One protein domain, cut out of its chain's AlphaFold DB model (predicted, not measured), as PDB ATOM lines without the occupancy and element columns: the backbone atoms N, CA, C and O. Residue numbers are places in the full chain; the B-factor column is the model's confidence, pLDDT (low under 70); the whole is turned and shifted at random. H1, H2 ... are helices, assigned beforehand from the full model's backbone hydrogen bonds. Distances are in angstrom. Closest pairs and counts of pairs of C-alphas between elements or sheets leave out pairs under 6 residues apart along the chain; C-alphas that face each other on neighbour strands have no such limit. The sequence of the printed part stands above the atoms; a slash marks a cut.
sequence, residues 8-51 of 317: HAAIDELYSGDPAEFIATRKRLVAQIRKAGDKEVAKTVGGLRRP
ATOM      1  N   HIS A   8      17.398  -4.777  -0.281       85.81
ATOM      2  CA  HIS A   8      17.573  -5.777   0.769       85.81
ATOM      3  C   HIS A   8      16.852  -5.373   2.057       85.81
ATOM      4  O   HIS A   8      16.040  -6.152   2.549       85.81
ATOM      5  N   ALA A   9      17.057  -4.141   2.533       87.62
ATOM      6  CA  ALA A   9      16.391  -3.627   3.728       87.62
ATOM      7  C   ALA A   9      14.858  -3.597   3.577       87.62
ATOM      8  O   ALA A   9      14.131  -3.935   4.508       87.62
ATOM      9  N   ALA A  10      14.357  -3.243   2.389       90.38
ATOM     10  CA  ALA A  10      12.924  -3.243   2.100       90.38
ATOM     11  C   ALA A  10      12.321  -4.660   2.110       90.38
ATOM     12  O   ALA A  10      11.201  -4.848   2.580       90.38
ATOM     13  N   ILE A  11      13.042  -5.649   1.578       89.75
ATOM     14  CA  ILE A  11      12.632  -7.060   1.603       89.75
ATOM     15  C   ILE A  11      12.659  -7.588   3.035       89.75
ATOM     16  O   ILE A  11      11.695  -8.212   3.468       89.75
ATOM     17  N   ASP A  12      13.719  -7.290   3.779       88.69
ATOM     18  CA  ASP A  12      13.850  -7.715   5.166       88.69
ATOM     19  C   ASP A  12      12.700  -7.183   6.018       88.69
ATOM     20  O   ASP A  12      12.032  -7.974   6.673       88.69
ATOM     21  N   GLU A  13      12.385  -5.889   5.914       91.25
ATOM     22  CA  GLU A  13      11.260  -5.285   6.636       91.25
ATOM     23  C   GLU A  13       9.901  -5.893   6.237       91.25
ATOM     24  O   GLU A  13       9.020  -6.069   7.080       91.25
ATOM     25  N   LEU A  14       9.714  -6.230   4.957       91.75
ATOM     26  CA  LEU A  14       8.461  -6.810   4.469       91.75
ATOM     27  C   LEU A  14       8.212  -8.231   4.962       91.75
ATOM     28  O   LEU A  14       7.067  -8.564   5.254       91.75
ATOM     29  N   TYR A  15       9.254  -9.058   5.007       89.88
ATOM     30  CA  TYR A  15       9.148 -10.474   5.365       89.88
ATOM     31  C   TYR A  15       9.501 -10.757   6.835       89.88
ATOM     32  O   TYR A  15       9.470 -11.913   7.246       89.88
ATOM     33  N   SER A  16       9.823  -9.726   7.628       87.50
ATOM     34  CA  SER A  16       9.930  -9.811   9.093       87.50
ATOM     35  C   SER A  16       8.720  -9.237   9.839       87.50
ATOM     36  O   SER A  16       8.614  -9.426  11.049       87.50
ATOM     37  N   GLY A  17       7.867  -8.462   9.161       86.62
ATOM     38  CA  GLY A  17       6.708  -7.789   9.755       86.62
ATOM     39  C   GLY A  17       5.449  -8.657   9.814       86.62
ATOM     40  O   GLY A  17       5.428  -9.778   9.322       86.62
ATOM     41  N   ASP A  18       4.369  -8.112  10.384       85.75
ATOM     42  CA  ASP A  18       3.072  -8.797  10.428       85.75
ATOM     43  C   ASP A  18       2.514  -9.000   8.998       85.75
ATOM     44  O   ASP A  18       2.356  -8.025   8.242       85.75
ATOM     45  N   PRO A  19       2.135 -10.234   8.610       83.12
ATOM     46  CA  PRO A  19       1.485 -10.513   7.331       83.12
ATOM     47  C   PRO A  19       0.250  -9.652   7.044       83.12
ATOM     48  O   PRO A  19      -0.066  -9.400   5.874       83.12
ATOM     49  N   ALA A  20      -0.481  -9.223   8.077       86.81
ATOM     50  CA  ALA A  20      -1.631  -8.332   7.955       86.81
ATOM     51  C   ALA A  20      -1.228  -6.924   7.486       86.81
ATOM     52  O   ALA A  20      -1.953  -6.301   6.703       86.81
ATOM     53  N   GLU A  21      -0.045  -6.453   7.880       91.44
ATOM     54  CA  GLU A  21       0.478  -5.131   7.531       91.44
ATOM     55  C   GLU A  21       1.266  -5.114   6.215       91.44
ATOM     56  O   GLU A  21       1.519  -4.039   5.667       91.44
ATOM     57  N   PHE A  22       1.585  -6.281   5.641       92.31
ATOM     58  CA  PHE A  22       2.427  -6.428   4.444       92.31
ATOM     59  C   PHE A  22       2.093  -5.427   3.325       92.31
ATOM     60  O   PHE A  22       2.967  -4.766   2.762       92.31
ATOM     61  N   ILE A  23       0.807  -5.268   2.991       92.75
ATOM     62  CA  ILE A  23       0.377  -4.369   1.908       92.75
ATOM     63  C   ILE A  23       0.592  -2.895   2.272       92.75
ATOM     64  O   ILE A  23       0.949  -2.101   1.395       92.75
ATOM     65  N   ALA A  24       0.370  -2.523   3.534       94.38
ATOM     66  CA  ALA A  24       0.585  -1.166   4.023       94.38
ATOM     67  C   ALA A  24       2.086  -0.835   4.053       94.38
ATOM     68  O   ALA A  24       2.498   0.168   3.463       94.38
ATOM     69  N   THR A  25       2.901  -1.729   4.616       94.44
ATOM     70  CA  THR A  25       4.368  -1.643   4.642       94.44
ATOM     71  C   THR A  25       4.941  -1.537   3.231       94.44
ATOM     72  O   THR A  25       5.693  -0.605   2.937       94.44
ATOM     73  N   ARG A  26       4.483  -2.378   2.293       94.69
ATOM     74  CA  ARG A  26       4.919  -2.332   0.884       94.69
ATOM     75  C   ARG A  26       4.590  -0.995   0.233       94.69
ATOM     76  O   ARG A  26       5.427  -0.421  -0.458       94.69
ATOM     77  N   LYS A  27       3.380  -0.465   0.448       94.81
ATOM     78  CA  LYS A  27       2.985   0.850  -0.089       94.81
ATOM     79  C   LYS A  27       3.858   1.974   0.472       94.81
ATOM     80  O   LYS A  27       4.277   2.839  -0.298       94.81
ATOM     81  N   ARG A  28       4.149   1.951   1.777       96.06
ATOM     82  CA  ARG A  28       5.024   2.933   2.431       96.06
ATOM     83  C   ARG A  28       6.439   2.885   1.855       96.06
ATOM     84  O   ARG A  28       6.947   3.927   1.447       96.06
ATOM     85  N   LEU A  29       7.036   1.698   1.762       93.75
ATOM     86  CA  LEU A  29       8.380   1.494   1.215       93.75
ATOM     87  C   LEU A  29       8.488   1.974  -0.234       93.75
ATOM     88  O   LEU A  29       9.362   2.770  -0.566       93.75
ATOM     89  N   VAL A  30       7.539   1.588  -1.089       93.50
ATOM     90  CA  VAL A  30       7.495   2.043  -2.487       93.50
ATOM     91  C   VAL A  30       7.425   3.570  -2.580       93.50
ATOM     92  O   VAL A  30       8.079   4.162  -3.439       93.50
ATOM     93  N   ALA A  31       6.647   4.231  -1.719       93.69
ATOM     94  CA  ALA A  31       6.559   5.689  -1.704       93.69
ATOM     95  C   ALA A  31       7.877   6.351  -1.263       93.69
ATOM     96  O   ALA A  31       8.305   7.322  -1.890       93.69
ATOM     97  N   GLN A  32       8.535   5.812  -0.231       92.12
ATOM     98  CA  GLN A  32       9.835   6.294   0.251       92.12
ATOM     99  C   GLN A  32      10.920   6.159  -0.825       92.12
ATOM    100  O   GLN A  32      11.577   7.143  -1.164       92.12
ATOM    101  N   ILE A  33      11.036   4.983  -1.443       91.75
ATOM    102  CA  ILE A  33      12.042   4.691  -2.473       91.75
ATOM    103  C   ILE A  33      11.810   5.556  -3.725       91.75
ATOM    104  O   ILE A  33      12.745   6.141  -4.273       91.75
ATOM    105  N   ARG A  34      10.546   5.758  -4.137       90.56
ATOM    106  CA  ARG A  34      10.210   6.688  -5.236       90.56
ATOM    107  C   ARG A  34      10.614   8.125  -4.942       90.56
ATOM    108  O   ARG A  34      11.044   8.821  -5.859       90.56
ATOM    109  N   LYS A  35      10.465   8.578  -3.694       91.12
ATOM    110  CA  LYS A  35      10.859   9.931  -3.277       91.12
ATOM    111  C   LYS A  35      12.377  10.128  -3.353       91.12
ATOM    112  O   LYS A  35      12.810  11.235  -3.657       91.12
ATOM    113  N   ALA A  36      13.157   9.070  -3.136       88.69
ATOM    114  CA  ALA A  36      14.611   9.080  -3.299       88.69
ATOM    115  C   ALA A  36      15.087   8.936  -4.756       88.69
ATOM    116  O   ALA A  36      16.256   9.171  -5.042       88.69
ATOM    117  N   GLY A  37      14.187   8.621  -5.694       88.88
ATOM    118  CA  GLY A  37      14.473   8.608  -7.131       88.88
ATOM    119  C   GLY A  37      14.790   7.235  -7.724       88.88
ATOM    120  O   GLY A  37      14.935   7.140  -8.944       88.88
ATOM    121  N   ASP A  38      14.815   6.169  -6.919       88.56
ATOM    122  CA  ASP A  38      15.085   4.812  -7.401       88.56
ATOM    123  C   ASP A  38      13.806   4.124  -7.908       88.56
ATOM    124  O   ASP A  38      13.047   3.466  -7.190       88.56
ATOM    125  N   LYS A  39      13.512   4.328  -9.193       88.38
ATOM    126  CA  LYS A  39      12.285   3.812  -9.817       88.38
ATOM    127  C   LYS A  39      12.300   2.298 -10.006       88.38
ATOM    128  O   LYS A  39      11.229   1.694  -9.933       88.38
ATOM    129  N   GLU A  40      13.466   1.704 -10.253       88.25
ATOM    130  CA  GLU A  40      13.581   0.265 -10.502       88.25
ATOM    131  C   GLU A  40      13.418  -0.512  -9.197       88.25
ATOM    132  O   GLU A  40      12.576  -1.407  -9.136       88.25
ATOM    133  N   VAL A  41      14.084  -0.096  -8.112       86.50
ATOM    134  CA  VAL A  41      13.889  -0.725  -6.795       86.50
ATOM    135  C   VAL A  41      12.442  -0.565  -6.330       86.50
ATOM    136  O   VAL A  41      11.822  -1.535  -5.891       86.50
ATOM    137  N   ALA A  42      11.834   0.611  -6.508       88.88
ATOM    138  CA  ALA A  42      10.426   0.808  -6.163       88.88
ATOM    139  C   ALA A  42       9.469  -0.084  -6.975       88.88
ATOM    140  O   ALA A  42       8.415  -0.483  -6.472       88.88
ATOM    141  N   LYS A  43       9.797  -0.378  -8.238       89.25
ATOM    142  CA  LYS A  43       9.021  -1.296  -9.080       89.25
ATOM    143  C   LYS A  43       9.159  -2.732  -8.582       89.25
ATOM    144  O   LYS A  43       8.136  -3.399  -8.443       89.25
ATOM    145  N   THR A  44      10.377  -3.169  -8.265       88.94
ATOM    146  CA  THR A  44      10.644  -4.498  -7.698       88.94
ATOM    147  C   THR A  44       9.902  -4.685  -6.380       88.94
ATOM    148  O   THR A  44       9.086  -5.598  -6.273       88.94
ATOM    149  N   VAL A  45      10.065  -3.763  -5.422       89.50
ATOM    150  CA  VAL A  45       9.370  -3.804  -4.120       89.50
ATOM    151  C   VAL A  45       7.847  -3.787  -4.297       89.50
ATOM    152  O   VAL A  45       7.124  -4.514  -3.619       89.50
ATOM    153  N   GLY A  46       7.333  -3.006  -5.252       88.56
ATOM    154  CA  GLY A  46       5.902  -2.969  -5.565       88.56
ATOM    155  C   GLY A  46       5.344  -4.276  -6.140       88.56
ATOM    156  O   GLY A  46       4.152  -4.541  -5.978       88.56
ATOM    157  N   GLY A  47       6.190  -5.086  -6.783       88.81
ATOM    158  CA  GLY A  47       5.845  -6.395  -7.340       88.81
ATOM    159  C   GLY A  47       5.890  -7.547  -6.333       88.81
ATOM    160  O   GLY A  47       5.356  -8.616  -6.629       88.81
ATOM    161  N   LEU A  48       6.474  -7.342  -5.146       91.25
ATOM    162  CA  LEU A  48       6.614  -8.392  -4.136       91.25
ATOM    163  C   LEU A  48       5.253  -8.892  -3.657       91.25
ATOM    164  O   LEU A  48       4.343  -8.112  -3.352       91.25
ATOM    165  N   ARG A  49       5.117 -10.214  -3.596       91.00
ATOM    166  CA  ARG A  49       3.884 -10.902  -3.205       91.00
ATOM    167  C   ARG A  49       3.893 -11.188  -1.709       91.00
ATOM    168  O   ARG A  49       4.944 -11.463  -1.135       91.00
ATOM    169  N   ARG A  50       2.702 -11.168  -1.110       89.81
ATOM    170  CA  ARG A  50       2.509 -11.602   0.275       89.81
ATOM    171  C   ARG A  50       2.887 -13.089   0.384       89.81
ATOM    172  O   ARG A  50       2.449 -13.850  -0.486       89.81
ATOM    173  N   PRO A  51       3.667 -13.492   1.400       92.38
ATOM    174  CA  PRO A  51       3.987 -14.895   1.615       92.38
ATOM    175  C   PRO A  51       2.737 -15.693   2.008       92.38
ATOM    176  O   PRO A  51       1.781 -15.155   2.576       92.38
TER     177      PRO A  51
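This is residues 8 to 51 of the 317 residues of an uncharacterized protein of Yimella lutea (UniProt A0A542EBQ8). Three helices run up and down nearly side by side as a small bundle: H2 is the long one, and H1 and H3 each fold back along it as a hairpin, H1 by the half of H2 that begins with Phe 22 and H3 by the half that ends with Ala 36. The three centres make a triangle, in which H2 and H3 are well packed while H1 and H3 come close without clearly touching. The printed part has 44 residues with three named helices, in the order H1, H2, H3, and no named strand; the class is all helix. The whole is compact, with a radius of gyration of the C-alphas of 9.6 A, and elongated, spanning 27 by 15 by 13 A.

H1, residues 8 to 16, and H2, residues 22 to 36, form a helical hairpin. They touch, with the C-alphas of Leu 14 and Phe 22 the closest at 6.0 A. They run opposite ways at a shallow tilt of 16 degrees, with their centres 11.4 A apart. H2 and H3, residues 39 to 47, form a second helical hairpin. They touch through 14 pairs of C-alphas within 8 A, the closest being those of Val 30 and Ala 42, 4.9 A apart. They run opposite ways at a shallow tilt of 5 degrees, centre to centre 9.1 A. H1 and H3 are close but not clearly touching: their closest C-alphas, those of Ala 10 and Val 45, are 7.2 A apart. These two run the same way at a shallow tilt of 18 degrees, with their centres 13.0 A apart. In H1, H2 and H3 every O i to N i+4 pair is within hydrogen-bond range.

H1 begins at C-alpha 8, at (17.573, -5.777, 0.769), and runs 12.0 A to C-alpha 16. H2 is the longest helix by residues, with 15, and measures 21.2 A from C-alpha 22, at (2.427, -6.428, 4.444), to C-alpha 36, at (14.611, 9.080, -3.299). H3 runs 12.3 A from C-alpha 39 and ends at C-alpha 47, at (5.845, -6.395, -7.340). Residues 48 to 51 follow H3, and the printed part ends at Pro 51.

The two C-alphas farthest apart are those of Ala 20 and Gly 37, 27.8 A, while the first and last printed C-alphas, those of His 8 and Pro 51, are 16.4 A apart. The printed part has no cut. The link from H1 to H2, with 5 residues, and the link from H2 to H3, with 2 residues, are both tight. The mean pLDDT of the printed part is 90.2, and no printed residue is under 70.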